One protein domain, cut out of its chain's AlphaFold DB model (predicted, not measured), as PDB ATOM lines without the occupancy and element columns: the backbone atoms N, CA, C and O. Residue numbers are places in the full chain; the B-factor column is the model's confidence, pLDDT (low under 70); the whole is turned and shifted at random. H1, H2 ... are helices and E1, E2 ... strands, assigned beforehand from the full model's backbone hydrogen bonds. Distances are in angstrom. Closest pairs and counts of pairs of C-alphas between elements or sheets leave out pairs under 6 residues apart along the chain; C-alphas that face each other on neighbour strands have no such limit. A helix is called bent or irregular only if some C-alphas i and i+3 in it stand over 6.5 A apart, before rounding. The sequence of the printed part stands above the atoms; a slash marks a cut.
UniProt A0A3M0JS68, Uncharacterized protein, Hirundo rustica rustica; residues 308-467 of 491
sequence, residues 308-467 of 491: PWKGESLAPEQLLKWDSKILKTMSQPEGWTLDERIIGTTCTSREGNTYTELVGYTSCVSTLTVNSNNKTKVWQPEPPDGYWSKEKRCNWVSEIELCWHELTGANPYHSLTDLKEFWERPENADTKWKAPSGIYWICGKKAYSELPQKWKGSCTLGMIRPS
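What this domain is: This is residues 308 to 467 of the 491 residues of an uncharacterized protein of Hirundo rustica rustica (UniProt A0A3M0JS68). A strongly twisted sheet of eight strands is gathered round the long, bent strand E11, and a small sheet of three strands, E6, E8 and E7, lies at one side of it, with the short helix H1 between the two sheets. Two long links, residues 322 to 342 and 425 to 439, run without named elements. The printed part has 160 residues, under half of them in named elements, which follow as E1 H1 E2 E3 E4 E5 E6 E7 E8 H2 E9 E10 E11, mostly strand. The large sheet is branched and mixed; the small one has the order E6, E8, E7 and is antiparallel. The whole is compact, with a radius of gyration of the C-alphas of 15.3 A and spans of 42 by 40 by 24 A.

Where its parts are: E1, residues 309 to 313, begins with C-alpha 309 at (20.414, -26.053, -17.160). H1 is residues 316 to 321. E2, residues 343 to 351, is 19.0 A long and bends by 94 degrees at residue 346. E3 is residues 357 to 361. E4, residues 363 to 371, is 17.1 A long and bends by 103 degrees at residue 366. E5 is residues 376 to 380, E6 386 to 389, E7 395 to 397 and E8 402 to 406. H2, residues 417 to 424, is irregular, C-alphas 418 and 421 being 7.4 A apart. E9 is residues 440 to 443 and E10 446 to 448. E11, residues 455 to 466, is 25.9 A long, bends by 79 degrees at residue 458 and ends with C-alpha 466 at (18.136, -25.406, -21.233).

How they stand to each other: E1 and E2 lie on one side of E11, E3 and E9 on the other side. E1 is antiparallel to E11, with N 310 and O 465 2.9 A apart; E2 is antiparallel to it, with N 348 and O 459 3.0 A apart. E3 is parallel to E11, with N 456 and O 357 2.8 A apart; E9 is antiparallel to it, with N 442 and O 460 2.8 A apart. E9 and E10 are a hairpin, with N 441 and O 448 2.8 A apart. E4 is parallel to E2, with N 351 and O 370 2.8 A apart, and forms a hairpin with E5, with N 369 and O 378 2.8 A apart. H1 only grazes this sheet with its residues 316 to 319. H1 is on the small sheet at a height of 6.4 A, its closest C-alphas to E6 being those of Glu 317 and Trp 388, 6.0 A apart. There N 389 and O 403 of E6 and E8 are 2.9 A apart, and N 397 and O 402 of the hairpin E7 and E8 2.9 A. H2 is not on the large sheet, but only just, with 4 pairs of C-alphas within 10 A. Every O i to N i+4 pair is within hydrogen-bond range in H1; in H2 1 of 4 is, beside 3 of 5 O i to N i+3 pairs.

The domain as a whole: The two C-alphas farthest apart, those of Asn 353 and Ser 398, are 45.4 A apart. The printed part has no cut. The links H1 to E2 and H2 to E9 are long. The mean pLDDT of the printed part is 82.3; 19 residues are under 70, among them 323 to 334 and 465 to 467.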
ATOM      1  N   PRO A 308      23.163 -23.103 -19.268       65.69
ATOM      2  CA  PRO A 308      22.505 -22.936 -17.979       65.69
ATOM      3  C   PRO A 308      21.322 -23.908 -17.915       65.69
ATOM      4  O   PRO A 308      20.270 -23.651 -18.496       65.69
ATOM      5  N   TRP A 309      21.487 -25.062 -17.273       72.50
ATOM      6  CA  TRP A 309      20.414 -26.053 -17.160       72.50
ATOM      7  C   TRP A 309      19.451 -25.691 -16.028       72.50
ATOM      8  O   TRP A 309      19.876 -25.350 -14.923       72.50
ATOM      9  N   LYS A 310      18.147 -25.826 -16.274       81.19
ATOM     10  CA  LYS A 310      17.110 -25.781 -15.238       81.19
ATOM     11  C   LYS A 310      16.436 -27.137 -15.117       81.19
ATOM     12  O   LYS A 310      16.118 -27.773 -16.119       81.19
ATOM     13  N   GLY A 311      16.270 -27.578 -13.874       81.00
ATOM     14  CA  GLY A 311      15.532 -28.786 -13.535       81.00
ATOM     15  C   GLY A 311      14.070 -28.480 -13.230       81.00
ATOM     16  O   GLY A 311      13.724 -27.352 -12.882       81.00
ATOM     17  N   GLU A 312      13.233 -29.505 -13.299       82.19
ATOM     18  CA  GLU A 312      11.817 -29.448 -12.948       82.19
ATOM     19  C   GLU A 312      11.440 -30.784 -12.289       82.19
ATOM     20  O   GLU A 312      11.630 -31.838 -12.897       82.19
ATOM     21  N   SER A 313      11.003 -30.767 -11.021       86.75
ATOM     22  CA  SER A 313      10.606 -31.992 -10.302       86.75
ATOM     23  C   SER A 313       9.285 -32.512 -10.856       86.75
ATOM     24  O   SER A 313       8.383 -31.723 -11.133       86.75
ATOM     25  N   LEU A 314       9.172 -33.833 -10.990       85.12
ATOM     26  CA  LEU A 314       7.962 -34.490 -11.470       85.12
ATOM     27  C   LEU A 314       7.321 -35.319 -10.354       85.12
ATOM     28  O   LEU A 314       7.964 -36.174  -9.739       85.12
ATOM     29  N   ALA A 315       6.036 -35.079 -10.116       85.00
ATOM     30  CA  ALA A 315       5.196 -35.901  -9.257       85.00
ATOM     31  C   ALA A 315       4.933 -37.292  -9.887       85.00
ATOM     32  O   ALA A 315       5.039 -37.445 -11.112       85.00
ATOM     33  N   PRO A 316       4.583 -38.322  -9.092       83.88
ATOM     34  CA  PRO A 316       4.361 -39.682  -9.594       83.88
ATOM     35  C   PRO A 316       3.316 -39.775 -10.719       83.88
ATOM     36  O   PRO A 316       3.519 -40.504 -11.688       83.88
ATOM     37  N   GLU A 317       2.240 -38.988 -10.653       83.81
ATOM     38  CA  GLU A 317       1.211 -38.879 -11.692       83.81
ATOM     39  C   GLU A 317       1.742 -38.308 -13.015       83.81
ATOM     40  O   GLU A 317       1.310 -38.724 -14.090       83.81
ATOM     41  N   GLN A 318       2.721 -37.400 -12.963       81.19
ATOM     42  CA  GLN A 318       3.363 -36.849 -14.158       81.19
ATOM     43  C   GLN A 318       4.303 -37.887 -14.785       81.19
ATOM     44  O   GLN A 318       4.313 -38.059 -16.002       81.19
ATOM     45  N   LEU A 319       5.034 -38.639 -13.956       81.69
ATOM     46  CA  LEU A 319       5.903 -39.737 -14.398       81.69
ATOM     47  C   LEU A 319       5.110 -40.917 -14.977       81.69
ATOM     48  O   LEU A 319       5.561 -41.537 -15.935       81.69
ATOM     49  N   LEU A 320       3.899 -41.192 -14.482       80.38
ATOM     50  CA  LEU A 320       2.991 -42.169 -15.094       80.38
ATOM     51  C   LEU A 320       2.521 -41.748 -16.493       80.38
ATOM     52  O   LEU A 320       2.284 -42.618 -17.332       80.38
ATOM     53  N   LYS A 321       2.410 -40.448 -16.782       77.25
ATOM     54  CA  LYS A 321       2.075 -39.935 -18.124       77.25
ATOM     55  C   LYS A 321       3.271 -39.851 -19.080       77.25
ATOM     56  O   LYS A 321       3.067 -39.638 -20.271       77.25
ATOM     57  N   TRP A 322       4.497 -40.024 -18.593       75.38
ATOM     58  CA  TRP A 322       5.711 -39.859 -19.389       75.38
ATOM     59  C   TRP A 322       5.928 -41.014 -20.382       75.38
ATOM     60  O   TRP A 322       6.115 -42.161 -19.971       75.38
ATOM     61  N   ASP A 323       5.948 -40.726 -21.689       64.25
ATOM     62  CA  ASP A 323       6.321 -41.721 -22.706       64.25
ATOM     63  C   ASP A 323       7.842 -41.753 -22.922       64.25
ATOM     64  O   ASP A 323       8.434 -40.933 -23.632       64.25
ATOM     65  N   SER A 324       8.472 -42.771 -22.338       56.06
ATOM     66  CA  SER A 324       9.905 -43.058 -22.443       56.06
ATOM     67  C   SER A 324      10.390 -43.366 -23.869       56.06
ATOM     68  O   SER A 324      11.601 -43.428 -24.093       56.06
ATOM     69  N   LYS A 325       9.489 -43.540 -24.849       52.19
ATOM     70  CA  LYS A 325       9.833 -43.772 -26.264       52.19
ATOM     71  C   LYS A 325      10.188 -42.495 -27.026       52.19
ATOM     72  O   LYS A 325      10.862 -42.583 -28.051       52.19
ATOM     73  N   ILE A 326       9.748 -41.325 -26.554       45.81
ATOM     74  CA  ILE A 326       9.861 -40.058 -27.300       45.81
ATOM     75  C   ILE A 326      11.271 -39.446 -27.188       45.81
ATOM     76  O   ILE A 326      11.727 -38.770 -28.110       45.81
ATOM     77  N   LEU A 327      11.996 -39.698 -26.090       50.62
ATOM     78  CA  LEU A 327      13.269 -39.036 -25.783       50.62
ATOM     79  C   LEU A 327      14.389 -40.025 -25.435       50.62
ATOM     80  O   LEU A 327      14.285 -40.809 -24.494       50.62
ATOM     81  N   LYS A 328      15.524 -39.925 -26.141       49.59
ATOM     82  CA  LYS A 328      16.779 -40.583 -25.735       49.59
ATOM     83  C   LYS A 328      17.419 -39.798 -24.587       49.59
ATOM     84  O   LYS A 328      17.683 -38.608 -24.740       49.59
ATOM     85  N   THR A 329      17.725 -40.457 -23.468       54.31
ATOM     86  CA  THR A 329      18.459 -39.830 -22.355       54.31
ATOM     87  C   THR A 329      19.839 -39.369 -22.803       54.31
ATOM     88  O   THR A 329      20.602 -40.147 -23.377       54.31
ATOM     89  N   MET A 330      20.200 -38.133 -22.466       54.16
ATOM     90  CA  MET A 330      21.569 -37.647 -22.598       54.16
ATOM     91  C   MET A 330      22.343 -38.054 -21.337       54.16
ATOM     92  O   MET A 330      22.386 -37.334 -20.341       54.16
ATOM     93  N   SER A 331      22.895 -39.268 -21.349       58.81
ATOM     94  CA  SER A 331      23.653 -39.821 -20.223       58.81
ATOM     95  C   SER A 331      25.039 -39.184 -20.106       58.81
ATOM     96  O   SER A 331      25.835 -39.283 -21.040       58.81
ATOM     97  N   GLN A 332      25.354 -38.608 -18.943       63.12
ATOM     98  CA  GLN A 332      26.673 -38.059 -18.614       63.12
ATOM     99  C   GLN A 332      27.145 -38.631 -17.261       63.12
ATOM    100  O   GLN A 332      26.385 -38.527 -16.295       63.12
ATOM    101  N   PRO A 333      28.363 -39.205 -17.148       61.09
ATOM    102  CA  PRO A 333      28.816 -39.865 -15.915       61.09
ATOM    103  C   PRO A 333      28.861 -38.961 -14.675       61.09
ATOM    104  O   PRO A 333      28.543 -39.403 -13.577       61.09
ATOM    105  N   GLU A 334      29.229 -37.687 -14.839       67.19
ATOM    106  CA  GLU A 334      29.390 -36.740 -13.722       67.19
ATOM    107  C   GLU A 334      28.089 -36.023 -13.308       67.19
ATOM    108  O   GLU A 334      28.072 -35.303 -12.300       67.19
ATOM    109  N   GLY A 335      27.012 -36.223 -14.076       78.56
ATOM    110  CA  GLY A 335      25.746 -35.499 -13.967       78.56
ATOM    111  C   GLY A 335      25.786 -34.078 -14.550       78.56
ATOM    112  O   GLY A 335      26.811 -33.399 -14.548       78.56
ATOM    113  N   TRP A 336      24.628 -33.609 -15.013       80.06
ATOM    114  CA  TRP A 336      24.418 -32.243 -15.494       80.06
ATOM    115  C   TRP A 336      24.380 -31.264 -14.316       80.06
ATOM    116  O   TRP A 336      23.778 -31.568 -13.285       80.06
ATOM    117  N   THR A 337      24.984 -30.081 -14.454       85.38
ATOM    118  CA  THR A 337      24.953 -29.043 -13.406       85.38
ATOM    119  C   THR A 337      23.844 -28.031 -13.679       85.38
ATOM    120  O   THR A 337      23.799 -27.429 -14.750       85.38
ATOM    121  N   LEU A 338      22.967 -27.837 -12.695       82.38
ATOM    122  CA  LEU A 338      21.839 -26.913 -12.736       82.38
ATOM    123  C   LEU A 338      22.221 -25.515 -12.223       82.38
ATOM    124  O   LEU A 338      22.915 -25.350 -11.211       82.38
ATOM    125  N   ASP A 339      21.700 -24.499 -12.902       77.62
ATOM    126  CA  ASP A 339      21.872 -23.089 -12.552       77.62
ATOM    127  C   ASP A 339      21.082 -22.718 -11.281       77.62
ATOM    128  O   ASP A 339      21.592 -22.070 -10.365       77.62
ATOM    129  N   GLU A 340      19.871 -23.253 -11.138       76.25
ATOM    130  CA  GLU A 340      19.009 -23.086  -9.962       76.25
ATOM    131  C   GLU A 340      18.832 -24.417  -9.208       76.25
ATOM    132  O   GLU A 340      18.931 -25.500  -9.787       76.25
ATOM    133  N   ARG A 341      18.581 -24.346  -7.892       77.19
ATOM    134  CA  ARG A 341      18.117 -25.507  -7.108       77.19
ATOM    135  C   ARG A 341      16.608 -25.647  -7.279       77.19
ATOM    136  O   ARG A 341      15.908 -24.638  -7.283       77.19
ATOM    137  N   ILE A 342      16.116 -26.880  -7.330       82.00
ATOM    138  CA  ILE A 342      14.677 -27.169  -7.361       82.00
ATOM    139  C   ILE A 342      14.153 -27.589  -5.985       82.00
ATOM    140  O   ILE A 342      14.928 -27.979  -5.108       82.00
ATOM    141  N   ILE A 343      12.829 -27.556  -5.828       80.94
ATOM    142  CA  ILE A 343      12.120 -28.223  -4.732       80.94
ATOM    143  C   ILE A 343      11.522 -29.521  -5.286       80.94
ATOM    144  O   ILE A 343      10.867 -29.499  -6.326       80.94
ATOM    145  N   GLY A 344      11.773 -30.645  -4.616       81.25
ATOM    146  CA  GLY A 344      11.208 -31.947  -4.973       81.25
ATOM    147  C   GLY A 344       9.812 -32.160  -4.387       81.25
ATOM    148  O   GLY A 344       9.574 -31.823  -3.226       81.25
ATOM    149  N   THR A 345       8.892 -32.749  -5.151       82.69
ATOM    150  CA  THR A 345       7.568 -33.162  -4.641       82.69
ATOM    151  C   THR A 345       7.710 -34.351  -3.687       82.69
ATOM    152  O   THR A 345       7.395 -34.259  -2.500       82.69
ATOM    153  N   THR A 346       8.292 -35.437  -4.191       87.50
ATOM    154  CA  THR A 346       8.657 -36.643  -3.446       87.50
ATOM    155  C   THR A 346      10.144 -36.931  -3.643       87.50
ATOM    156  O   THR A 346      10.679 -36.807  -4.749       87.50
ATOM    157  N   CYS A 347      10.825 -37.301  -2.558       90.88
ATOM    158  CA  CYS A 347      12.264 -37.547  -2.540       90.88
ATOM    159  C   CYS A 347      12.639 -38.793  -1.743       90.88
ATOM    160  O   CYS A 347      11.941 -39.179  -0.806       90.88
ATOM    161  N   THR A 348      13.806 -39.349  -2.059       92.62
ATOM    162  CA  THR A 348      14.520 -40.281  -1.178       92.62
ATOM    163  C   THR A 348      15.762 -39.586  -0.641       92.62
ATOM    164  O   THR A 348      16.512 -38.981  -1.408       92.62
ATOM    165  N   SER A 349      15.997 -39.696   0.665       93.31
ATOM    166  CA  SER A 349      17.219 -39.228   1.320       93.31
ATOM    167  C   SER A 349      17.971 -40.412   1.920       93.31
ATOM    168  O   SER A 349      17.383 -41.219   2.638       93.31
ATOM    169  N   ARG A 350      19.274 -40.507   1.647       92.81
ATOM    170  CA  ARG A 350      20.172 -41.548   2.168       92.81
ATOM    171  C   ARG A 350      21.202 -40.934   3.098       92.81
ATOM    172  O   ARG A 350      21.947 -40.043   2.694       92.81
ATOM    173  N   GLU A 351      21.238 -41.426   4.331       90.69
ATOM    174  CA  GLU A 351      22.027 -40.882   5.433       90.69
ATOM    175  C   GLU A 351      22.753 -41.947   6.261       90.69
ATOM    176  O   GLU A 351      22.417 -43.129   6.239       90.69
ATOM    177  N   GLY A 352      23.751 -41.502   7.026       88.19
ATOM    178  CA  GLY A 352      24.644 -42.366   7.806       88.19
ATOM    179  C   GLY A 352      25.973 -42.674   7.104       88.19
ATOM    180  O   GLY A 352      26.449 -41.861   6.307       88.19
ATOM    181  N   ASN A 353      26.586 -43.806   7.458       88.00
ATOM    182  CA  ASN A 353      27.982 -44.152   7.167       88.00
ATOM    183  C   ASN A 353      28.158 -45.203   6.054       88.00
ATOM    184  O   ASN A 353      29.267 -45.351   5.552       88.00
ATOM    185  N   THR A 354      27.114 -45.947   5.658       87.06
ATOM    186  CA  THR A 354      27.222 -46.911   4.534       87.06
ATOM    187  C   THR A 354      27.158 -46.241   3.164       87.06
ATOM    188  O   THR A 354      27.391 -46.895   2.149       87.06
ATOM    189  N   TYR A 355      26.797 -44.958   3.137       91.31
ATOM    190  CA  TYR A 355      26.671 -44.143   1.940       91.31
ATOM    191  C   TYR A 355      27.816 -43.124   1.915       91.31
ATOM    192  O   TYR A 355      27.941 -42.312   2.834       91.31
ATOM    193  N   THR A 356      28.666 -43.190   0.890       90.00
ATOM    194  CA  THR A 356      29.909 -42.410   0.771       90.00
ATOM    195  C   THR A 356      29.827 -41.339  -0.312       90.00
ATOM    196  O   THR A 356      30.324 -40.232  -0.116       90.00
ATOM    197  N   GLU A 357      29.156 -41.631  -1.428       90.75
ATOM    198  CA  GLU A 357      29.206 -40.793  -2.629       90.75
ATOM    199  C   GLU A 357      28.228 -39.620  -2.531       90.75
ATOM    200  O   GLU A 357      27.028 -39.760  -2.781       90.75
ATOM    201  N   LEU A 358      28.730 -38.447  -2.139       91.06
ATOM    202  CA  LEU A 358      27.911 -37.254  -1.927       91.06
ATOM    203  C   LEU A 358      27.376 -36.683  -3.254       91.06
ATOM    204  O   LEU A 358      28.057 -35.925  -3.941       91.06
ATOM    205  N   VAL A 359      26.116 -36.990  -3.574       90.69
ATOM    206  CA  VAL A 359      25.413 -36.482  -4.773       90.69
ATOM    207  C   VAL A 359      24.735 -35.125  -4.555       90.69
ATOM    208  O   VAL A 359      24.402 -34.434  -5.514       90.69
ATOM    209  N   GLY A 360      24.560 -34.716  -3.294       89.94
ATOM    210  CA  GLY A 360      23.943 -33.445  -2.901       89.94
ATOM    211  C   GLY A 360      22.522 -33.587  -2.347       89.94
ATOM    212  O   GLY A 360      21.942 -34.668  -2.339       89.94
ATOM    213  N   TYR A 361      21.964 -32.480  -1.850       90.38
ATOM    214  CA  TYR A 361      20.662 -32.456  -1.169       90.38
ATOM    215  C   TYR A 361      19.674 -31.517  -1.866       90.38
ATOM    216  O   TYR A 361      19.864 -30.295  -1.872       90.38
ATOM    217  N   THR A 362      18.615 -32.102  -2.426       89.69
ATOM    218  CA  THR A 362      17.382 -31.425  -2.851       89.69
ATOM    219  C   THR A 362      16.482 -31.200  -1.633       89.69
ATOM    220  O   THR A 362      16.319 -32.105  -0.811       89.69
ATOM    221  N   SER A 363      15.907 -30.001  -1.514       85.31
ATOM    222  CA  SER A 363      14.873 -29.682  -0.519       85.31
ATOM    223  C   SER A 363      13.522 -30.184  -1.021       85.31
ATOM    224  O   SER A 363      13.217 -29.991  -2.197       85.31
ATOM    225  N   CYS A 364      12.712 -30.823  -0.177       84.06
ATOM    226  CA  CYS A 364      11.533 -31.557  -0.650       84.06
ATOM    227  C   CYS A 364      10.290 -31.356   0.222       84.06
ATOM    228  O   CYS A 364      10.403 -31.043   1.408       84.06
ATOM    229  N   VAL A 365       9.110 -31.553  -0.379       83.38
ATOM    230  CA  VAL A 365       7.806 -31.473   0.304       83.38
ATOM    231  C   VAL A 365       7.560 -32.727   1.148       83.38
ATOM    232  O   VAL A 365       7.270 -32.602   2.334       83.38
ATOM    233  N   SER A 366       7.752 -33.920   0.573       84.31
ATOM    234  CA  SER A 366       7.809 -35.186   1.318       84.31
ATOM    235  C   SER A 366       9.085 -35.966   0.991       84.31
ATOM    236  O   SER A 366       9.503 -36.060  -0.168       84.31
ATOM    237  N   THR A 367       9.727 -36.509   2.026       89.81
ATOM    238  CA  THR A 367      11.008 -37.221   1.942       89.81
ATOM    239  C   THR A 367      10.931 -38.569   2.645       89.81
ATOM    240  O   THR A 367      10.580 -38.640   3.821       89.81
ATOM    241  N   LEU A 368      11.338 -39.628   1.949       91.00
ATOM    242  CA  LEU A 368      11.641 -40.925   2.539       91.00
ATOM    243  C   LEU A 368      13.103 -40.935   2.997       91.00
ATOM    244  O   LEU A 368      14.017 -41.119   2.191       91.00
ATOM    245  N   THR A 369      13.330 -40.707   4.289       91.00
ATOM    246  CA  THR A 369      14.665 -40.669   4.896       91.00
ATOM    247  C   THR A 369      15.078 -42.067   5.355       91.00
ATOM    248  O   THR A 369      14.420 -42.678   6.198       91.00
ATOM    249  N   VAL A 370      16.201 -42.559   4.833       91.75
ATOM    250  CA  VAL A 370      16.844 -43.815   5.237       91.75
ATOM    251  C   VAL A 370      18.160 -43.509   5.937       91.75
ATOM    252  O   VAL A 370      19.034 -42.872   5.353       91.75
ATOM    253  N   ASN A 371      18.324 -43.978   7.173       90.75
ATOM    254  CA  ASN A 371      19.552 -43.807   7.950       90.75
ATOM    255  C   ASN A 371      20.203 -45.167   8.233       90.75
ATOM    256  O   ASN A 371      19.659 -45.981   8.981       90.75
ATOM    257  N   SER A 372      21.391 -45.399   7.672       90.06
ATOM    258  CA  SER A 372      22.106 -46.673   7.791       90.06
ATOM    259  C   SER A 372      22.565 -46.997   9.211       90.06
ATOM    260  O   SER A 372      22.657 -48.166   9.576       90.06
ATOM    261  N   ASN A 373      22.880 -45.973  10.009       88.06
ATOM    262  CA  ASN A 373      23.504 -46.139  11.323       88.06
ATOM    263  C   ASN A 373      22.481 -46.647  12.342       88.06
ATOM    264  O   ASN A 373      22.777 -47.546  13.123       88.06
ATOM    265  N   ASN A 374      21.258 -46.115  12.267       88.06
ATOM    266  CA  ASN A 374      20.146 -46.513  13.131       88.06
ATOM    267  C   ASN A 374      19.230 -47.556  12.460       88.06
ATOM    268  O   ASN A 374      18.277 -48.016  13.084       88.06
ATOM    269  N   LYS A 375      19.499 -47.918  11.194       84.75
ATOM    270  CA  LYS A 375      18.682 -48.798  10.336       84.75
ATOM    271  C   LYS A 375      17.210 -48.365  10.228       84.75
ATOM    272  O   LYS A 375      16.316 -49.200  10.121       84.75
ATOM    273  N   THR A 376      16.949 -47.058  10.255       86.19
ATOM    274  CA  THR A 376      15.590 -46.499  10.194       86.19
ATOM    275  C   THR A 376      15.206 -46.072   8.777       86.19
ATOM    276  O   THR A 376      16.024 -45.530   8.033       86.19
ATOM    277  N   LYS A 377      13.934 -46.289   8.423       88.44
ATOM    278  CA  LYS A 377      13.275 -45.849   7.184       88.44
ATOM    279  C   LYS A 377      12.027 -45.063   7.597       88.44
ATOM    280  O   LYS A 377      11.102 -45.651   8.147       88.44
ATOM    281  N   VAL A 378      12.037 -43.741   7.421       88.31
ATOM    282  CA  VAL A 378      11.035 -42.820   7.994       88.31
ATOM    283  C   VAL A 378      10.598 -41.796   6.950       88.31
ATOM    284  O   VAL A 378      11.436 -41.125   6.352       88.31
ATOM    285  N   TRP A 379       9.287 -41.654   6.751       86.00
ATOM    286  CA  TRP A 379       8.712 -40.562   5.963       86.00
ATOM    287  C   TRP A 379       8.656 -39.264   6.777       86.00
ATOM    288  O   TRP A 379       8.366 -39.292   7.970       86.00
ATOM    289  N   GLN A 380       8.945 -38.131   6.135       81.25
ATOM    290  CA  GLN A 380       8.921 -36.796   6.739       81.25
ATOM    291  C   GLN A 380       8.310 -35.788   5.741       81.25
ATOM    292  O   GLN A 380       8.816 -35.703   4.619       81.25
ATOM    293  N   PRO A 381       7.275 -35.000   6.107       70.12
ATOM    294  CA  PRO A 381       6.627 -34.945   7.422       70.12
ATOM    295  C   PRO A 381       5.786 -36.189   7.744       70.12
ATOM    296  O   PRO A 381       5.926 -36.730   8.834       70.12
ATOM    297  N   GLU A 382       4.983 -36.652   6.790       78.25
ATOM    298  CA  GLU A 382       4.063 -37.786   6.910       78.25
ATOM    299  C   GLU A 382       4.191 -38.689   5.669       78.25
ATOM    300  O   GLU A 382       4.684 -38.235   4.623       78.25
ATOM    301  N   PRO A 383       3.833 -39.982   5.776       79.25
ATOM    302  CA  PRO A 383       3.816 -40.885   4.634       79.25
ATOM    303  C   PRO A 383       2.781 -40.464   3.577       79.25
ATOM    304  O   PRO A 383       1.770 -39.862   3.919       79.25
ATOM    305  N   PRO A 384       2.976 -40.842   2.302       82.25
ATOM    306  CA  PRO A 384       1.939 -40.754   1.280       82.25
ATOM    307  C   PRO A 384       0.684 -41.537   1.691       82.25
ATOM    308  O   PRO A 384       0.790 -42.701   2.082       82.25
ATOM    309  N   ASP A 385      -0.495 -40.937   1.531       82.44
ATOM    310  CA  ASP A 385      -1.795 -41.578   1.797       82.44
ATOM    311  C   ASP A 385      -2.208 -42.613   0.739       82.44
ATOM    312  O   ASP A 385      -3.248 -43.261   0.858       82.44
ATOM    313  N   GLY A 386      -1.414 -42.774  -0.318       86.31
ATOM    314  CA  GLY A 386      -1.725 -43.653  -1.432       86.31
ATOM    315  C   GLY A 386      -0.744 -43.531  -2.591       86.31
ATOM    316  O   GLY A 386       0.340 -42.954  -2.463       86.31
ATOM    317  N   TYR A 387      -1.130 -44.099  -3.731       86.75
ATOM    318  CA  TYR A 387      -0.356 -44.061  -4.969       86.75
ATOM    319  C   TYR A 387      -1.252 -43.983  -6.211       86.75
ATOM    320  O   TYR A 387      -2.407 -44.418  -6.214       86.75
ATOM    321  N   TRP A 388      -0.690 -43.440  -7.290       87.44
ATOM    322  CA  TRP A 388      -1.337 -43.362  -8.598       87.44
ATOM    323  C   TRP A 388      -1.082 -44.625  -9.425       87.44
ATOM    324  O   TRP A 388       0.012 -45.186  -9.400       87.44
ATOM    325  N   SER A 389      -2.073 -45.044 -10.210       87.25
ATOM    326  CA  SER A 389      -1.996 -46.208 -11.097       87.25
ATOM    327  C   SER A 389      -2.721 -45.984 -12.428       87.25
ATOM    328  O   SER A 389      -3.538 -45.077 -12.554       87.25
ATOM    329  N   LYS A 390      -2.436 -46.836 -13.422       82.50
ATOM    330  CA  LYS A 390      -3.186 -46.938 -14.694       82.50
ATOM    331  C   LYS A 390      -4.259 -48.036 -14.674       82.50
ATOM    332  O   LYS A 390      -5.000 -48.196 -15.641       82.50
ATOM    333  N   GLU A 391      -4.322 -48.817 -13.598       79.81
ATOM    334  CA  GLU A 391      -5.367 -49.825 -13.403       79.81
ATOM    335  C   GLU A 391      -6.735 -49.180 -13.127       79.81
ATOM    336  O   GLU A 391      -6.825 -47.997 -12.821       79.81
ATOM    337  N   LYS A 392      -7.817 -49.960 -13.253       70.56
ATOM    338  CA  LYS A 392      -9.210 -49.473 -13.154       70.56
ATOM    339  C   LYS A 392      -9.970 -49.973 -11.912       70.56
ATOM    340  O   LYS A 392     -11.192 -49.888 -11.873       70.56
ATOM    341  N   ARG A 393      -9.280 -50.552 -10.920       69.69
ATOM    342  CA  ARG A 393      -9.866 -51.158  -9.700       69.69
ATOM    343  C   ARG A 393      -9.601 -50.304  -8.450       69.69
ATOM    344  O   ARG A 393      -8.954 -50.756  -7.511       69.69
ATOM    345  N   CYS A 394     -10.013 -49.041  -8.498       77.56
ATOM    346  CA  CYS A 394      -9.572 -47.983  -7.584       77.56
ATOM    347  C   CYS A 394     -10.382 -46.695  -7.831       77.56
ATOM    348  O   CYS A 394     -11.270 -46.681  -8.689       77.56
ATOM    349  N   ASN A 395     -10.069 -45.612  -7.113       83.06
ATOM    350  CA  ASN A 395     -10.736 -44.319  -7.264       83.06
ATOM    351  C   ASN A 395     -10.261 -43.641  -8.566       83.06
ATOM    352  O   ASN A 395      -9.268 -42.913  -8.592       83.06
ATOM    353  N   TRP A 396     -10.933 -43.960  -9.678       83.00
ATOM    354  CA  TRP A 396     -10.570 -43.513 -11.026       83.00
ATOM    355  C   TRP A 396     -10.842 -42.019 -11.232       83.00
ATOM    356  O   TRP A 396     -11.984 -41.571 -11.148       83.00
ATOM    357  N   VAL A 397      -9.798 -41.264 -11.574       80.38
ATOM    358  CA  VAL A 397      -9.862 -39.829 -11.859       80.38
ATOM    359  C   VAL A 397      -9.781 -39.635 -13.371       80.38
ATOM    360  O   VAL A 397      -8.704 -39.639 -13.978       80.38
ATOM    361  N   SER A 398     -10.948 -39.452 -13.992       73.19
ATOM    362  CA  SER A 398     -11.091 -39.239 -15.439       73.19
ATOM    363  C   SER A 398     -10.260 -38.060 -15.959       73.19
ATOM    364  O   SER A 398      -9.793 -38.062 -17.092       73.19
ATOM    365  N   GLU A 399     -10.008 -37.088 -15.088       69.81
ATOM    366  CA  GLU A 399      -9.319 -35.836 -15.358       69.81
ATOM    367  C   GLU A 399      -7.806 -35.991 -15.551       69.81
ATOM    368  O   GLU A 399      -7.129 -35.078 -16.033       69.81
ATOM    369  N   ILE A 400      -7.252 -37.141 -15.176       69.81
ATOM    370  CA  ILE A 400      -5.849 -37.463 -15.426       69.81
ATOM    371  C   ILE A 400      -5.650 -38.839 -16.063       69.81
ATOM    372  O   ILE A 400      -4.504 -39.184 -16.326       69.81
ATOM    373  N   GLU A 401      -6.723 -39.576 -16.366       81.00
ATOM    374  CA  GLU A 401      -6.676 -40.964 -16.866       81.00
ATOM    375  C   GLU A 401      -5.820 -41.886 -15.976       81.00
ATOM    376  O   GLU A 401      -5.150 -42.813 -16.436       81.00
ATOM    377  N   LEU A 402      -5.839 -41.593 -14.674       84.62
ATOM    378  CA  LEU A 402      -5.130 -42.308 -13.622       84.62
ATOM    379  C   LEU A 402      -6.078 -42.560 -12.453       84.62
ATOM    380  O   LEU A 402      -7.123 -41.931 -12.303       84.62
ATOM    381  N   CYS A 403      -5.684 -43.501 -11.613       86.06
ATOM    382  CA  CYS A 403      -6.508 -44.069 -10.568       86.06
ATOM    383  C   CYS A 403      -5.789 -43.952  -9.227       86.06
ATOM    384  O   CYS A 403      -4.611 -44.304  -9.135       86.06
ATOM    385  N   TRP A 404      -6.474 -43.443  -8.206       87.00
ATOM    386  CA  TRP A 404      -5.924 -43.308  -6.862       87.00
ATOM    387  C   TRP A 404      -6.200 -44.567  -6.040       87.00
ATOM    388  O   TRP A 404      -7.348 -45.001  -5.913       87.00
ATOM    389  N   HIS A 405      -5.145 -45.153  -5.481       86.25
ATOM    390  CA  HIS A 405      -5.233 -46.223  -4.494       86.25
ATOM    391  C   HIS A 405      -4.880 -45.658  -3.119       86.25
ATOM    392  O   HIS A 405      -3.713 -45.371  -2.857       86.25
ATOM    393  N   GLU A 406      -5.874 -45.531  -2.242       84.00
ATOM    394  CA  GLU A 406      -5.678 -45.153  -0.838       84.00
ATOM    395  C   GLU A 406      -4.969 -46.291  -0.092       84.00
ATOM    396  O   GLU A 406      -5.464 -47.417  -0.016       84.00
ATOM    397  N   LEU A 407      -3.765 -46.001   0.400       81.88
ATOM    398  CA  LEU A 407      -2.887 -46.916   1.120       81.88
ATOM    399  C   LEU A 407      -1.798 -46.097   1.833       81.88
ATOM    400  O   LEU A 407      -0.752 -45.797   1.256       81.88
ATOM    401  N   THR A 408      -2.030 -45.739   3.094       77.31
ATOM    402  CA  THR A 408      -1.075 -44.961   3.896       77.31
ATOM    403  C   THR A 408       0.274 -45.678   4.007       77.31
ATOM    404  O   THR A 408       0.345 -46.848   4.381       77.31
ATOM    405  N   GLY A 409       1.363 -44.978   3.687       74.88
ATOM    406  CA  GLY A 409       2.711 -45.555   3.649       74.88
ATOM    407  C   GLY A 409       3.069 -46.253   2.337       74.88
ATOM    408  O   GLY A 409       4.149 -46.844   2.256       74.88
ATOM    409  N   ALA A 410       2.215 -46.173   1.312       81.19
ATOM    410  CA  ALA A 410       2.509 -46.702  -0.013       81.19
ATOM    411  C   ALA A 410       3.807 -46.141  -0.611       81.19
ATOM    412  O   ALA A 410       4.256 -45.031  -0.325       81.19
ATOM    413  N   ASN A 411       4.379 -46.922  -1.524       86.56
ATOM    414  CA  ASN A 411       5.375 -46.446  -2.470       86.56
ATOM    415  C   ASN A 411       4.667 -45.573  -3.530       86.56
ATOM    416  O   ASN A 411       3.879 -46.125  -4.299       86.56
ATOM    417  N   PRO A 412       4.946 -44.259  -3.648       83.56
ATOM    418  CA  PRO A 412       4.274 -43.400  -4.633       83.56
ATOM    419  C   PRO A 412       4.504 -43.835  -6.083       83.56
ATOM    420  O   PRO A 412       3.696 -43.545  -6.960       83.56
ATOM    421  N   TYR A 413       5.595 -44.564  -6.323       85.94
ATOM    422  CA  TYR A 413       6.017 -45.077  -7.619       85.94
ATOM    423  C   TYR A 413       5.691 -46.576  -7.781       85.94
ATOM    424  O   TYR A 413       6.282 -47.240  -8.628       85.94
ATOM    425  N   HIS A 414       4.761 -47.135  -6.988       85.38
ATOM    426  CA  HIS A 414       4.409 -48.563  -7.034       85.38
ATOM    427  C   HIS A 414       3.992 -49.035  -8.438       85.38
ATOM    428  O   HIS A 414       4.364 -50.130  -8.853       85.38
ATOM    429  N   SER A 415       3.265 -48.201  -9.187       84.69
ATOM    430  CA  SER A 415       2.805 -48.512 -10.550       84.69
ATOM    431  C   SER A 415       3.825 -48.178 -11.651       84.69
ATOM    432  O   SER A 415       3.491 -48.218 -12.833       84.69
ATOM    433  N   LEU A 416       5.070 -47.852 -11.285       83.56
ATOM    434  CA  LEU A 416       6.191 -47.619 -12.199       83.56
ATOM    435  C   LEU A 416       7.246 -48.710 -11.972       83.56
ATOM    436  O   LEU A 416       8.092 -48.593 -11.088       83.56
ATOM    437  N   THR A 417       7.190 -49.777 -12.775       78.31
ATOM    438  CA  THR A 417       8.043 -50.981 -12.665       78.31
ATOM    439  C   THR A 417       9.520 -50.662 -12.466       78.31
ATOM    440  O   THR A 417      10.154 -51.193 -11.560       78.31
ATOM    441  N   ASP A 418      10.029 -49.734 -13.271       78.88
ATOM    442  CA  ASP A 418      11.444 -49.374 -13.384       78.88
ATOM    443  C   ASP A 418      11.951 -48.554 -12.180       78.88
ATOM    444  O   ASP A 418      13.144 -48.282 -12.067       78.88
ATOM    445  N   LEU A 419      11.039 -48.130 -11.299       84.19
ATOM    446  CA  LEU A 419      11.302 -47.300 -10.122       84.19
ATOM    447  C   LEU A 419      10.870 -47.970  -8.813       84.19
ATOM    448  O   LEU A 419      11.450 -47.689  -7.765       84.19
ATOM    449  N   LYS A 420       9.870 -48.859  -8.859       85.75
ATOM    450  CA  LYS A 420       9.250 -49.515  -7.700       85.75
ATOM    451  C   LYS A 420      10.278 -50.074  -6.711       85.75
ATOM    452  O   LYS A 420      10.212 -49.745  -5.525       85.75
ATOM    453  N   GLU A 421      11.247 -50.853  -7.197       84.69
ATOM    454  CA  GLU A 421      12.266 -51.509  -6.363       84.69
ATOM    455  C   GLU A 421      13.064 -50.504  -5.513       84.69
ATOM    456  O   GLU A 421      13.327 -50.756  -4.333       84.69
ATOM    457  N   PHE A 422      13.388 -49.332  -6.073       87.06
ATOM    458  CA  PHE A 422      14.186 -48.302  -5.407       87.06
ATOM    459  C   PHE A 422      13.504 -47.750  -4.140       87.06
ATOM    460  O   PHE A 422      14.188 -47.457  -3.163       87.06
ATOM    461  N   TRP A 423      12.169 -47.659  -4.108       85.25
ATOM    462  CA  TRP A 423      11.406 -47.207  -2.928       85.25
ATOM    463  C   TRP A 423      10.938 -48.345  -2.010       85.25
ATOM    464  O   TRP A 423      10.694 -48.124  -0.815       85.25
ATOM    465  N   GLU A 424      10.871 -49.578  -2.515       85.56
ATOM    466  CA  GLU A 424      10.654 -50.758  -1.676       85.56
ATOM    467  C   GLU A 424      11.897 -51.067  -0.828       85.56
ATOM    468  O   GLU A 424      11.761 -51.183   0.393       85.56
ATOM    469  N   ARG A 425      13.102 -51.063  -1.424       86.44
ATOM    470  CA  ARG A 425      14.390 -51.338  -0.744       86.44
ATOM    471  C   ARG A 425      15.407 -50.176  -0.809       86.44
ATOM    472  O   ARG A 425      16.543 -50.368  -1.259       86.44
ATOM    473  N   PRO A 426      15.051 -48.952  -0.371       86.31
ATOM    474  CA  PRO A 426      15.906 -47.774  -0.482       86.31
ATOM    475  C   PRO A 426      17.161 -47.834   0.386       86.31
ATOM    476  O   PRO A 426      18.090 -47.062   0.159       86.31
ATOM    477  N   GLU A 427      17.238 -48.766   1.330       86.19
ATOM    478  CA  GLU A 427      18.434 -49.074   2.104       86.19
ATOM    479  C   GLU A 427      19.550 -49.761   1.294       86.19
ATOM    480  O   GLU A 427      20.722 -49.588   1.641       86.19
ATOM    481  N   ASN A 428      19.233 -50.472   0.200       86.50
ATOM    482  CA  ASN A 428      20.215 -51.255  -0.559       86.50
ATOM    483  C   ASN A 428      21.256 -50.358  -1.259       86.50
ATOM    484  O   ASN A 428      20.965 -49.677  -2.248       86.50
ATOM    485  N   ALA A 429      22.484 -50.364  -0.741       81.06
ATOM    486  CA  ALA A 429      23.563 -49.482  -1.176       81.06
ATOM    487  C   ALA A 429      24.200 -49.892  -2.520       81.06
ATOM    488  O   ALA A 429      24.797 -49.043  -3.185       81.06
ATOM    489  N   ASP A 430      24.058 -51.158  -2.925       80.56
ATOM    490  CA  ASP A 430      24.724 -51.722  -4.105       80.56
ATOM    491  C   ASP A 430      23.837 -51.679  -5.368       80.56
ATOM    492  O   ASP A 430      24.359 -51.691  -6.487       80.56
ATOM    493  N   THR A 431      22.512 -51.539  -5.211       83.31
ATOM    494  CA  THR A 431      21.572 -51.252  -6.310       83.31
ATOM    495  C   THR A 431      21.966 -49.968  -7.048       83.31
ATOM    496  O   THR A 431      22.124 -48.908  -6.440       83.31
ATOM    497  N   LYS A 432      22.052 -50.041  -8.381       84.56
ATOM    498  CA  LYS A 432      22.272 -48.889  -9.269       84.56
ATOM    499  C   LYS A 432      20.951 -48.181  -9.565       84.56
ATOM    500  O   LYS A 432      20.044 -48.769 -10.144       84.56
ATOM    501  N   TRP A 433      20.846 -46.916  -9.167       90.31
ATOM    502  CA  TRP A 433      19.623 -46.121  -9.301       90.31
ATOM    503  C   TRP A 433      19.617 -45.404 -10.649       90.31
ATOM    504  O   TRP A 433      20.141 -44.299 -10.784       90.31
ATOM    505  N   LYS A 434      19.043 -46.051 -11.664       90.06
ATOM    506  CA  LYS A 434      18.945 -45.526 -13.031       90.06
ATOM    507  C   LYS A 434      17.618 -44.797 -13.244       90.06
ATOM    508  O   LYS A 434      16.591 -45.241 -12.745       90.06
ATOM    509  N   ALA A 435      17.640 -43.664 -13.939       88.50
ATOM    510  CA  ALA A 435      16.432 -42.908 -14.259       88.50
ATOM    511  C   ALA A 435      15.760 -43.424 -15.558       88.50
ATOM    512  O   ALA A 435      16.467 -43.901 -16.455       88.50
ATOM    513  N   PRO A 436      14.421 -43.307 -15.693       83.56
ATOM    514  CA  PRO A 436      13.700 -43.576 -16.940       83.56
ATOM    515  C   PRO A 436      14.166 -42.695 -18.107       83.56
ATOM    516  O   PRO A 436      14.782 -41.646 -17.908       83.56
ATOM    517  N   SER A 437      13.856 -43.090 -19.345       74.31
ATOM    518  CA  SER A 437      14.346 -42.367 -20.526       74.31
ATOM    519  C   SER A 437      13.872 -40.908 -20.574       74.31
ATOM    520  O   SER A 437      12.676 -40.644 -20.514       74.31
ATOM    521  N   GLY A 438      14.812 -39.964 -20.681       73.12
ATOM    522  CA  GLY A 438      14.547 -38.516 -20.635       73.12
ATOM    523  C   GLY A 438      14.367 -37.914 -19.229       73.12
ATOM    524  O   GLY A 438      14.299 -36.692 -19.111       73.12
ATOM    525  N   ILE A 439      14.342 -38.740 -18.178       86.31
ATOM    526  CA  ILE A 439      14.242 -38.337 -16.767       86.31
ATOM    527  C   ILE A 439      15.625 -38.401 -16.102       86.31
ATOM    528  O   ILE A 439      16.514 -39.134 -16.537       86.31
ATOM    529  N   TYR A 440      15.808 -37.623 -15.034       89.62
ATOM    530  CA  TYR A 440      17.040 -37.532 -14.258       89.62
ATOM    531  C   TYR A 440      16.745 -37.544 -12.753       89.62
ATOM    532  O   TYR A 440      15.731 -37.020 -12.288       89.62
ATOM    533  N   TRP A 441      17.674 -38.101 -11.980       93.56
ATOM    534  CA  TRP A 441      17.734 -37.951 -10.530       93.56
ATOM    535  C   TRP A 441      18.351 -36.602 -10.181       93.56
ATOM    536  O   TRP A 441      19.536 -36.383 -10.439       93.56
ATOM    537  N   ILE A 442      17.569 -35.695  -9.604       93.81
ATOM    538  CA  ILE A 442      18.014 -34.341  -9.279       93.81
ATOM    539  C   ILE A 442      18.337 -34.251  -7.785       93.81
ATOM    540  O   ILE A 442      17.450 -34.380  -6.934       93.81
ATOM    541  N   CYS A 443      19.616 -34.015  -7.487       93.81
ATOM    542  CA  CYS A 443      20.215 -33.977  -6.156       93.81
ATOM    543  C   CYS A 443      20.907 -32.612  -5.946       93.81
ATOM    544  O   CYS A 443      22.000 -32.339  -6.449       93.81
ATOM    545  N   GLY A 444      20.247 -31.699  -5.234       89.19
ATOM    546  CA  GLY A 444      20.700 -30.331  -4.976       89.19
ATOM    547  C   GLY A 444      20.824 -29.470  -6.235       89.19
ATOM    548  O   GLY A 444      19.880 -28.784  -6.617       89.19
ATOM    549  N   LYS A 445      22.020 -29.466  -6.839       88.56
ATOM    550  CA  LYS A 445      22.351 -28.759  -8.091       88.56
ATOM    551  C   LYS A 445      22.824 -29.693  -9.215       88.56
ATOM    552  O   LYS A 445      23.208 -29.200 -10.268       88.56
ATOM    553  N   LYS A 446      22.821 -31.014  -9.018       90.69
ATOM    554  CA  LYS A 446      23.204 -31.985 -10.054       90.69
ATOM    555  C   LYS A 446      22.019 -32.832 -10.501       90.69
ATOM    556  O   LYS A 446      21.143 -33.133  -9.693       90.69
ATOM    557  N   ALA A 447      22.006 -33.218 -11.773       90.31
ATOM    558  CA  ALA A 447      21.001 -34.084 -12.377       90.31
ATOM    559  C   ALA A 447      21.665 -35.285 -13.072       90.31
ATOM    560  O   ALA A 447      22.448 -35.123 -14.009       90.31
ATOM    561  N   TYR A 448      21.361 -36.494 -12.608       91.44
ATOM    562  CA  TYR A 448      22.047 -37.731 -12.984       91.44
ATOM    563  C   TYR A 448      21.125 -38.682 -13.755       91.44
ATOM    564  O   TYR A 448      19.995 -38.925 -13.342       91.44
ATOM    565  N   SER A 449      21.611 -39.287 -14.843       88.75
ATOM    566  CA  SER A 449      20.894 -40.384 -15.522       88.75
ATOM    567  C   SER A 449      20.997 -41.720 -14.769       88.75
ATOM    568  O   SER A 449      20.139 -42.587 -14.910       88.75
ATOM    569  N   GLU A 450      22.048 -41.890 -13.967       91.12
ATOM    570  CA  GLU A 450      22.266 -43.003 -13.039       91.12
ATOM    571  C   GLU A 450      23.018 -42.437 -11.828       91.12
ATOM    572  O   GLU A 450      24.010 -41.729 -12.010       91.12
ATOM    573  N   LEU A 451      22.537 -42.683 -10.606       91.50
ATOM    574  CA  LEU A 451      23.254 -42.276  -9.392       91.50
ATOM    575  C   LEU A 451      24.387 -43.269  -9.087       91.50
ATOM    576  O   LEU A 451      24.209 -44.474  -9.303       91.50
ATOM    577  N   PRO A 452      25.527 -42.803  -8.540       90.19
ATOM    578  CA  PRO A 452      26.604 -43.686  -8.106       90.19
ATOM    579  C   PRO A 452      26.124 -44.693  -7.051       90.19
ATOM    580  O   PRO A 452      25.173 -44.451  -6.302       90.19
ATOM    581  N   GLN A 453      26.801 -45.839  -6.971       89.31
ATOM    582  CA  GLN A 453      26.574 -46.784  -5.877       89.31
ATOM    583  C   GLN A 453      26.894 -46.113  -4.538       89.31
ATOM    584  O   GLN A 453      27.742 -45.227  -4.465       89.31
ATOM    585  N   LYS A 454      26.198 -46.525  -3.473       90.12
ATOM    586  CA  LYS A 454      26.372 -45.972  -2.118       90.12
ATOM    587  C   LYS A 454      26.181 -44.446  -2.047       90.12
ATOM    588  O   LYS A 454      26.778 -43.794  -1.194       90.12
ATOM    589  N   TRP A 455      25.335 -43.875  -2.916       92.94
ATOM    590  CA  TRP A 455      25.060 -42.436  -2.929       92.94
ATOM    591  C   TRP A 455      24.467 -41.929  -1.608       92.94
ATOM    592  O   TRP A 455      23.588 -42.561  -1.016       92.94
ATOM    593  N   LYS A 456      24.942 -40.756  -1.184       93.25
ATOM    594  CA  LYS A 456      24.536 -40.014   0.012       93.25
ATOM    595  C   LYS A 456      23.990 -38.643  -0.382       93.25
ATOM    596  O   LYS A 456      24.622 -37.925  -1.158       93.25
ATOM    597  N   GLY A 457      22.831 -38.264   0.146       93.12
ATOM    598  CA  GLY A 457      22.150 -37.040  -0.274       93.12
ATOM    599  C   GLY A 457      20.634 -37.104  -0.130       93.12
ATOM    600  O   GLY A 457      20.104 -38.013   0.502       93.12
ATOM    601  N   SER A 458      19.948 -36.166  -0.783       93.44
ATOM    602  CA  SER A 458      18.496 -36.164  -1.004       93.44
ATOM    603  C   SER A 458      18.231 -35.896  -2.481       93.44
ATOM    604  O   SER A 458      18.724 -34.898  -3.018       93.44
ATOM    605  N   CYS A 459      17.475 -36.778  -3.130       94.25
ATOM    606  CA  CYS A 459      17.239 -36.757  -4.570       94.25
ATOM    607  C   CYS A 459      15.749 -36.923  -4.900       94.25
ATOM    608  O   CYS A 459      15.042 -37.710  -4.265       94.25
ATOM    609  N   THR A 460      15.294 -36.215  -5.934       93.44
ATOM    610  CA  THR A 460      13.962 -36.356  -6.550       93.44
ATOM    611  C   THR A 460      14.099 -36.832  -7.997       93.44
ATOM    612  O   THR A 460      15.197 -36.789  -8.557       93.44
ATOM    613  N   LEU A 461      12.999 -37.243  -8.622       92.19
ATOM    614  CA  LEU A 461      12.938 -37.426 -10.071       92.19
ATOM    615  C   LEU A 461      12.451 -36.137 -10.739       92.19
ATOM    616  O   LEU A 461      11.594 -35.421 -10.215       92.19
ATOM    617  N   GLY A 462      13.004 -35.843 -11.909       88.25
ATOM    618  CA  GLY A 462      12.630 -34.666 -12.676       88.25
ATOM    619  C   GLY A 462      13.193 -34.665 -14.088       88.25
ATOM    620  O   GLY A 462      14.013 -35.507 -14.454       88.25
ATOM    621  N   MET A 463      12.760 -33.696 -14.883       82.88
ATOM    622  CA  MET A 463      13.341 -33.410 -16.194       82.88
ATOM    623  C   MET A 463      14.326 -32.239 -16.101       82.88
ATOM    624  O   MET A 463      14.282 -31.448 -15.156       82.88
ATOM    625  N   ILE A 464      15.216 -32.116 -17.088       75.31
ATOM    626  CA  ILE A 464      16.099 -30.953 -17.244       75.31
ATOM    627  C   ILE A 464      15.913 -30.339 -18.627       75.31
ATOM    628  O   ILE A 464      15.704 -31.049 -19.610       75.31
ATOM    629  N   ARG A 465      16.001 -29.011 -18.706       68.44
ATOM    630  CA  ARG A 465      15.879 -28.236 -19.944       68.44
ATOM    631  C   ARG A 465      16.865 -27.064 -19.963       68.44
ATOM    632  O   ARG A 465      17.228 -26.566 -18.894       68.44
ATOM    633  N   PRO A 466      17.325 -26.613 -21.143       59.53
ATOM    634  CA  PRO A 466      18.136 -25.406 -21.233       59.53
ATOM    635  C   PRO A 466      17.347 -24.178 -20.765       59.53
ATOM    636  O   PRO A 466      16.183 -23.998 -21.117       59.53
ATOM    637  N   SER A 467      18.000 -23.292 -20.016       60.56
ATOM    638  CA  SER A 467      17.464 -21.996 -19.583       60.56
ATOM    639  C   SER A 467      17.722 -20.889 -20.611       60.56
ATOM    640  O   SER A 467      18.092 -19.768 -20.261       60.56
TER     641      SER A 467